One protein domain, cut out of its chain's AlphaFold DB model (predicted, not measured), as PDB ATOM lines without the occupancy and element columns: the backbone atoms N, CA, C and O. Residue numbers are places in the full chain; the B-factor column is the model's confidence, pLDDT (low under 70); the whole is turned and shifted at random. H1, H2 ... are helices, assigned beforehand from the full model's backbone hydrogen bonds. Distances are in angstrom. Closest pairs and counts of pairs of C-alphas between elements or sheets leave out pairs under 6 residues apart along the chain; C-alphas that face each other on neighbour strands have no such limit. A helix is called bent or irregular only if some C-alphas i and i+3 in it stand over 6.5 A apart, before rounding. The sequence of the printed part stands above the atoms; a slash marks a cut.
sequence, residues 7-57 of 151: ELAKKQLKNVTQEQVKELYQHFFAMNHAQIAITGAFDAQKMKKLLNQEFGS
ATOM      1  N   GLU A   7     -23.769  44.239  -5.971       92.81
ATOM      2  CA  GLU A   7     -24.685  43.455  -5.136       92.81
ATOM      3  C   GLU A   7     -25.225  42.220  -5.869       92.81
ATOM      4  O   GLU A   7     -25.323  41.143  -5.273       92.81
ATOM      5  N   LEU A   8     -25.494  42.332  -7.175       91.06
ATOM      6  CA  LEU A   8     -25.861  41.182  -8.001       91.06
ATOM      7  C   LEU A   8     -24.707  40.177  -8.074       91.06
ATOM      8  O   LEU A   8     -24.927  38.987  -7.850       91.06
ATOM      9  N   ALA A   9     -23.480  40.652  -8.300       91.75
ATOM     10  CA  ALA A   9     -22.288  39.809  -8.338       91.75
ATOM     11  C   ALA A   9     -22.082  39.063  -7.007       91.75
ATOM     12  O   ALA A   9     -21.894  37.846  -7.001       91.75
ATOM     13  N   LYS A  10     -22.207  39.750  -5.861       94.12
ATOM     14  CA  LYS A  10     -22.152  39.114  -4.531       94.12
ATOM     15  C   LYS A  10     -23.224  38.040  -4.363       94.12
ATOM     16  O   LYS A  10     -22.936  36.967  -3.835       94.12
ATOM     17  N   LYS A  11     -24.458  38.316  -4.794       94.81
ATOM     18  CA  LYS A  11     -25.570  37.358  -4.718       94.81
ATOM     19  C   LYS A  11     -25.301  36.121  -5.579       94.81
ATOM     20  O   LYS A  11     -25.491  35.008  -5.103       94.81
ATOM     21  N   GLN A  12     -24.831  36.306  -6.812       93.00
ATOM     22  CA  GLN A  12     -24.482  35.205  -7.714       93.00
ATOM     23  C   GLN A  12     -23.361  34.335  -7.136       93.00
ATOM     24  O   GLN A  12     -23.497  33.116  -7.112       93.00
ATOM     25  N   LEU A  13     -22.308  34.951  -6.590       92.19
ATOM     26  CA  LEU A  13     -21.198  34.229  -5.965       92.19
ATOM     27  C   LEU A  13     -21.622  33.418  -4.736       92.19
ATOM     28  O   LEU A  13     -21.095  32.336  -4.517       92.19
ATOM     29  N   LYS A  14     -22.578  33.908  -3.937       94.81
ATOM     30  CA  LYS A  14     -23.109  33.153  -2.787       94.81
ATOM     31  C   LYS A  14     -24.002  31.980  -3.193       94.81
ATOM     32  O   LYS A  14     -24.136  31.038  -2.421       94.81
ATOM     33  N   ASN A  15     -24.621  32.058  -4.369       96.06
ATOM     34  CA  ASN A  15     -25.599  31.080  -4.839       96.06
ATOM     35  C   ASN A  15     -25.009  30.028  -5.785       96.06
ATOM     36  O   ASN A  15     -25.726  29.101  -6.158       96.06
ATOM     37  N   VAL A  16     -23.752  30.182  -6.208       95.94
ATOM     38  CA  VAL A  16     -23.112  29.225  -7.114       95.94
ATOM     39  C   VAL A  16     -22.956  27.868  -6.429       95.94
ATOM     40  O   VAL A  16     -22.508  27.789  -5.283       95.94
ATOM     41  N   THR A  17     -23.310  26.792  -7.128       97.06
ATOM     42  CA  THR A  17     -23.148  25.421  -6.622       97.06
ATOM     43  C   THR A  17     -22.042  24.675  -7.356       97.06
ATOM     44  O   THR A  17     -21.648  25.026  -8.472       97.06
ATOM     45  N   GLN A  18     -21.531  23.607  -6.740       97.00
ATOM     46  CA  GLN A  18     -20.525  22.758  -7.375       97.00
ATOM     47  C   GLN A  18     -21.072  22.101  -8.652       97.00
ATOM     48  O   GLN A  18     -20.339  21.926  -9.624       97.00
ATOM     49  N   GLU A  19     -22.352  21.737  -8.657       97.44
ATOM     50  CA  GLU A  19     -23.040  21.122  -9.790       97.44
ATOM     51  C   GLU A  19     -23.058  22.066 -10.990       97.44
ATOM     52  O   GLU A  19     -22.679  21.648 -12.077       97.44
ATOM     53  N   GLN A  20     -23.378  23.348 -10.782       95.88
ATOM     54  CA  GLN A  20     -23.356  24.362 -11.842       95.88
ATOM     55  C   GLN A  20     -21.959  24.531 -12.447       95.88
ATOM     56  O   GLN A  20     -21.814  24.686 -13.658       95.88
ATOM     57  N   VAL A  21     -20.910  24.468 -11.620       95.25
ATOM     58  CA  VAL A  21     -19.521  24.534 -12.099       95.25
ATOM     59  C   VAL A  21     -19.165  23.295 -12.925       95.25
ATOM     60  O   VAL A  21     -18.565  23.421 -13.993       95.25
ATOM     61  N   LYS A  22     -19.547  22.098 -12.462       94.75
ATOM     62  CA  LYS A  22     -19.334  20.844 -13.205       94.75
ATOM     63  C   LYS A  22     -20.087  20.849 -14.533       94.75
ATOM     64  O   LYS A  22     -19.529  20.431 -15.541       94.75
ATOM     65  N   GLU A  23     -21.319  21.346 -14.537       93.38
ATOM     66  CA  GLU A  23     -22.148  21.465 -15.732       93.38
ATOM     67  C   GLU A  23     -21.533  22.445 -16.740       93.38
ATOM     68  O   GLU A  23     -21.359  22.095 -17.905       93.38
ATOM     69  N   LEU A  24     -21.101  23.631 -16.291       92.31
ATOM     70  CA  LEU A  24     -20.382  24.596 -17.130       92.31
ATOM     71  C   LEU A  24     -19.133  23.965 -17.765       92.31
ATOM     72  O   LEU A  24     -18.897  24.125 -18.962       92.31
ATOM     73  N   TYR A  25     -18.348  23.230 -16.974       91.19
ATOM     74  CA  TYR A  25     -17.164  22.530 -17.462       91.19
ATOM     75  C   TYR A  25     -17.529  21.499 -18.539       91.19
ATOM     76  O   TYR A  25     -16.994  21.544 -19.640       91.19
ATOM     77  N   GLN A  26     -18.503  20.628 -18.276       89.19
ATOM     78  CA  GLN A  26     -18.938  19.607 -19.236       89.19
ATOM     79  C   GLN A  26     -19.530  20.203 -20.522       89.19
ATOM     80  O   GLN A  26     -19.390  19.619 -21.596       89.19
ATOM     81  N   HIS A  27     -20.189  21.359 -20.428       89.12
ATOM     82  CA  HIS A  27     -20.820  22.018 -21.566       89.12
ATOM     83  C   HIS A  27     -19.855  22.853 -22.405       89.12
ATOM     84  O   HIS A  27     -20.006  22.880 -23.624       89.12
ATOM     85  N   PHE A  28     -18.880  23.530 -21.803       87.81
ATOM     86  CA  PHE A  28     -18.093  24.541 -22.518       87.81
ATOM     87  C   PHE A  28     -16.587  24.270 -22.551       87.81
ATOM     88  O   PHE A  28     -15.909  24.799 -23.430       87.81
ATOM     89  N   PHE A  29     -16.046  23.432 -21.662       88.62
ATOM     90  CA  PHE A  29     -14.628  23.061 -21.695       88.62
ATOM     91  C   PHE A  29     -14.417  21.837 -22.584       88.62
ATOM     92  O   PHE A  29     -14.358  20.700 -22.121       88.62
ATOM     93  N   ALA A  30     -14.292  22.090 -23.887       90.94
ATOM     94  CA  ALA A  30     -14.013  21.064 -24.879       90.94
ATOM     95  C   ALA A  30     -13.121  21.573 -26.018       90.94
ATOM     96  O   ALA A  30     -12.883  22.770 -26.172       90.94
ATOM     97  N   MET A  31     -12.625  20.641 -26.826       91.69
ATOM     98  CA  MET A  31     -11.577  20.864 -27.819       91.69
ATOM     99  C   MET A  31     -12.104  21.085 -29.235       91.69
ATOM    100  O   MET A  31     -11.326  21.422 -30.122       91.69
ATOM    101  N   ASN A  32     -13.420  20.984 -29.441       88.25
ATOM    102  CA  ASN A  32     -14.080  21.144 -30.740       88.25
ATOM    103  C   ASN A  32     -13.762  22.504 -31.396       88.25
ATOM    104  O   ASN A  32     -13.651  22.592 -32.614       88.25
ATOM    105  N   HIS A  33     -13.627  23.561 -30.583       86.88
ATOM    106  CA  HIS A  33     -13.327  24.935 -31.011       86.88
ATOM    107  C   HIS A  33     -12.152  25.561 -30.240       86.88
ATOM    108  O   HIS A  33     -11.939  26.774 -30.296       86.88
ATOM    109  N   ALA A  34     -11.377  24.751 -29.514       89.00
ATOM    110  CA  ALA A  34     -10.217  25.230 -28.775       89.00
ATOM    111  C   ALA A  34      -9.025  25.483 -29.708       89.00
ATOM    112  O   ALA A  34      -8.847  24.821 -30.731       89.00
ATOM    113  N   GLN A  35      -8.171  26.430 -29.326       91.50
ATOM    114  CA  GLN A  35      -6.922  26.728 -30.020       91.50
ATOM    115  C   GLN A  35      -5.763  26.577 -29.040       91.50
ATOM    116  O   GLN A  35      -5.789  27.153 -27.954       91.50
ATOM    117  N   ILE A  36      -4.741  25.815 -29.430       93.44
ATOM    118  CA  ILE A  36      -3.508  25.650 -28.657       93.44
ATOM    119  C   ILE A  36      -2.380  26.335 -29.425       93.44
ATOM    120  O   ILE A  36      -2.096  25.975 -30.568       93.44
ATOM    121  N   ALA A  37      -1.733  27.314 -28.794       95.38
ATOM    122  CA  ALA A  37      -0.551  27.983 -29.323       95.38
ATOM    123  C   ALA A  37       0.698  27.499 -28.576       95.38
ATOM    124  O   ALA A  37       0.740  27.537 -27.348       95.38
ATOM    125  N   ILE A  38       1.712  27.047 -29.318       96.06
ATOM    126  CA  ILE A  38       2.984  26.557 -28.772       96.06
ATOM    127  C   ILE A  38       4.115  27.279 -29.494       96.06
ATOM    128  O   ILE A  38       4.169  27.282 -30.723       96.06
ATOM    129  N   THR A  39       5.017  27.891 -28.731       97.06
ATOM    130  CA  THR A  39       6.128  28.693 -29.255       97.06
ATOM    131  C   THR A  39       7.443  28.248 -28.629       97.06
ATOM    132  O   THR A  39       7.510  28.080 -27.412       97.06
ATOM    133  N   GLY A  40       8.492  28.092 -29.436       96.62
ATOM    134  CA  GLY A  40       9.825  27.687 -28.979       96.62
ATOM    135  C   GLY A  40      10.400  26.531 -29.797       96.62
ATOM    136  O   GLY A  40       9.940  26.254 -30.903       96.62
ATOM    137  N   ALA A  41      11.410  25.852 -29.250       97.19
ATOM    138  CA  ALA A  41      12.026  24.686 -29.876       97.19
ATOM    139  C   ALA A  41      11.253  23.405 -29.523       97.19
ATOM    140  O   ALA A  41      11.292  22.941 -28.385       97.19
ATOM    141  N   PHE A  42      10.549  22.827 -30.495       97.31
ATOM    142  CA  PHE A  42       9.848  21.551 -30.348       97.31
ATOM    143  C   PHE A  42       9.701  20.848 -31.701       97.31
ATOM    144  O   PHE A  42       9.803  21.460 -32.761       97.31
ATOM    145  N   ASP A  43       9.425  19.547 -31.657       98.06
ATOM    146  CA  ASP A  43       9.045  18.773 -32.837       98.06
ATOM    147  C   ASP A  43       7.528  18.876 -33.045       98.06
ATOM    148  O   ASP A  43       6.737  18.390 -32.230       98.06
ATOM    149  N   ALA A  44       7.117  19.520 -34.139       97.19
ATOM    150  CA  ALA A  44       5.709  19.776 -34.429       97.19
ATOM    151  C   ALA A  44       4.880  18.494 -34.618       97.19
ATOM    152  O   ALA A  44       3.708  18.463 -34.237       97.19
ATOM    153  N   GLN A  45       5.465  17.426 -35.166       97.69
ATOM    154  CA  GLN A  45       4.751  16.169 -35.403       97.69
ATOM    155  C   GLN A  45       4.535  15.407 -34.097       97.69
ATOM    156  O   GLN A  45       3.422  14.954 -33.822       97.69
ATOM    157  N   LYS A  46       5.573  15.316 -33.254       98.00
ATOM    158  CA  LYS A  46       5.460  14.717 -31.915       98.00
ATOM    159  C   LYS A  46       4.458  15.481 -31.060       98.00
ATOM    160  O   LYS A  46       3.619  14.857 -30.416       98.00
ATOM    161  N   MET A  47       4.503  16.812 -31.109       97.88
ATOM    162  CA  MET A  47       3.578  17.655 -30.360       97.88
ATOM    163  C   MET A  47       2.135  17.467 -30.830       97.88
ATOM    164  O   MET A  47       1.252  17.221 -30.019       97.88
ATOM    165  N   LYS A  48       1.886  17.485 -32.145       96.12
ATOM    166  CA  LYS A  48       0.546  17.236 -32.691       96.12
ATOM    167  C   LYS A  48       0.010  15.860 -32.286       96.12
ATOM    168  O   LYS A  48      -1.165  15.738 -31.951       96.12
ATOM    169  N   LYS A  49       0.863  14.831 -32.297       97.62
ATOM    170  CA  LYS A  49       0.488  13.485 -31.850       97.62
ATOM    171  C   LYS A  49       0.082  13.481 -30.375       97.62
ATOM    172  O   LYS A  49      -0.980  12.953 -30.070       97.62
ATOM    173  N   LEU A  50       0.884  14.095 -29.505       97.00
ATOM    174  CA  LEU A  50       0.588  14.206 -28.076       97.00
ATOM    175  C   LEU A  50      -0.734  14.942 -27.837       97.00
ATOM    176  O   LEU A  50      -1.605  14.427 -27.150       97.00
ATOM    177  N   LEU A  51      -0.927  16.105 -28.462       95.94
ATOM    178  CA  LEU A  51      -2.161  16.877 -28.308       95.94
ATOM    179  C   LEU A  51      -3.393  16.080 -28.745       95.94
ATOM    180  O   LEU A  51      -4.401  16.085 -28.051       95.94
ATOM    181  N   ASN A  52      -3.314  15.347 -29.856       94.56
ATOM    182  CA  ASN A  52      -4.419  14.490 -30.282       94.56
ATOM    183  C   ASN A  52      -4.675  13.330 -29.309       94.56
ATOM    184  O   ASN A  52      -5.827  12.944 -29.131       94.56
ATOM    185  N   GLN A  53      -3.628  12.769 -28.698       96.56
ATOM    186  CA  GLN A  53      -3.758  11.698 -27.707       96.56
ATOM    187  C   GLN A  53      -4.427  12.193 -26.418       96.56
ATOM    188  O   GLN A  53      -5.336  11.532 -25.928       96.56
ATOM    189  N   GLU A  54      -4.018  13.356 -25.909       95.00
ATOM    190  CA  GLU A  54      -4.530  13.913 -24.650       95.00
ATOM    191  C   GLU A  54      -5.913  14.562 -24.810       95.00
ATOM    192  O   GLU A  54      -6.777  14.437 -23.945       95.00
ATOM    193  N   PHE A  55      -6.141  15.250 -25.932       93.94
ATOM    194  CA  PHE A  55      -7.266  16.175 -26.091       93.94
ATOM    195  C   PHE A  55      -8.222  15.816 -27.233       93.94
ATOM    196  O   PHE A  55      -9.306  16.388 -27.319       93.94
ATOM    197  N   GLY A  56      -7.878  14.862 -28.105       91.44
ATOM    198  CA  GLY A  56      -8.685  14.541 -29.290       91.44
ATOM    199  C   GLY A  56     -10.080  13.981 -28.983       91.44
ATOM    200  O   GLY A  56     -10.973  14.044 -29.826       91.44
ATOM    201  N   SER A  57     -10.289  13.450 -27.776       91.56
ATOM    202  CA  SER A  57     -11.578  12.914 -27.319       91.56
ATOM    203  C   SER A  57     -12.410  13.910 -26.502       91.56
ATOM    204  O   SER A  57     -13.586  13.642 -26.249       91.56
TER     205      SER A  57
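Overview. This is residues 7 to 57 of the 151 residues of the protein "Insulinase family protein" of Enterobacteriaceae bacterium TzEc051 (UniProt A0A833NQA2). This is a drawn-out chain of three short helices with no shared core: H1 and H2 follow each other as a bent arm that sticks out at one end, and at the other end a long link runs outward and H3 folds back beneath it, making an open loop. The printed part has 51 residues, with three named helices in the order H1, H2, H3 and no named strand; the class is all helix. The whole is extended, a rod with a radius of gyration of the C-alphas of 17.3 A and spans of 49 by 23 by 16 A.

Along the chain. Find C-alpha 7 at (-24.685, 43.455, -5.136); from there H1, residues 7 to 15, runs 12.4 A while y falls to 31.080. Next look at C-alpha 18 at (-20.525, 22.758, -7.375), where H2, residues 18 to 28, sets out for 15.4 A, with z falling to -22.518. H3, residues 44 to 55, covers 15.8 A and ends at C-alpha 55 at (-7.266, 16.175, -26.091).

Arrangement. Compare the helices' C-alphas and you will find H1 and H2 apart, H2 and H3 apart, and H1 and H3 apart. Residues 7 to 29 stand free, of which 7 to 15 belong to H1 and 18 to 28 to H2. Residues 39 to 46 stand free too, of which 44 to 46 belong to H3. In H1, H2 and H3 every O i to N i+4 pair is within hydrogen-bond range.

Size, cuts and confidence. The two C-alphas farthest apart are those of Glu 7 and Gln 45, at 50.3 A. Between H1 and H2 look for a tight link of 2 residues; between H2 and H3, residues 29 to 43 form a long link of 15. The printed part has no cut, its mean pLDDT is 94.0, and no printed residue is under 70.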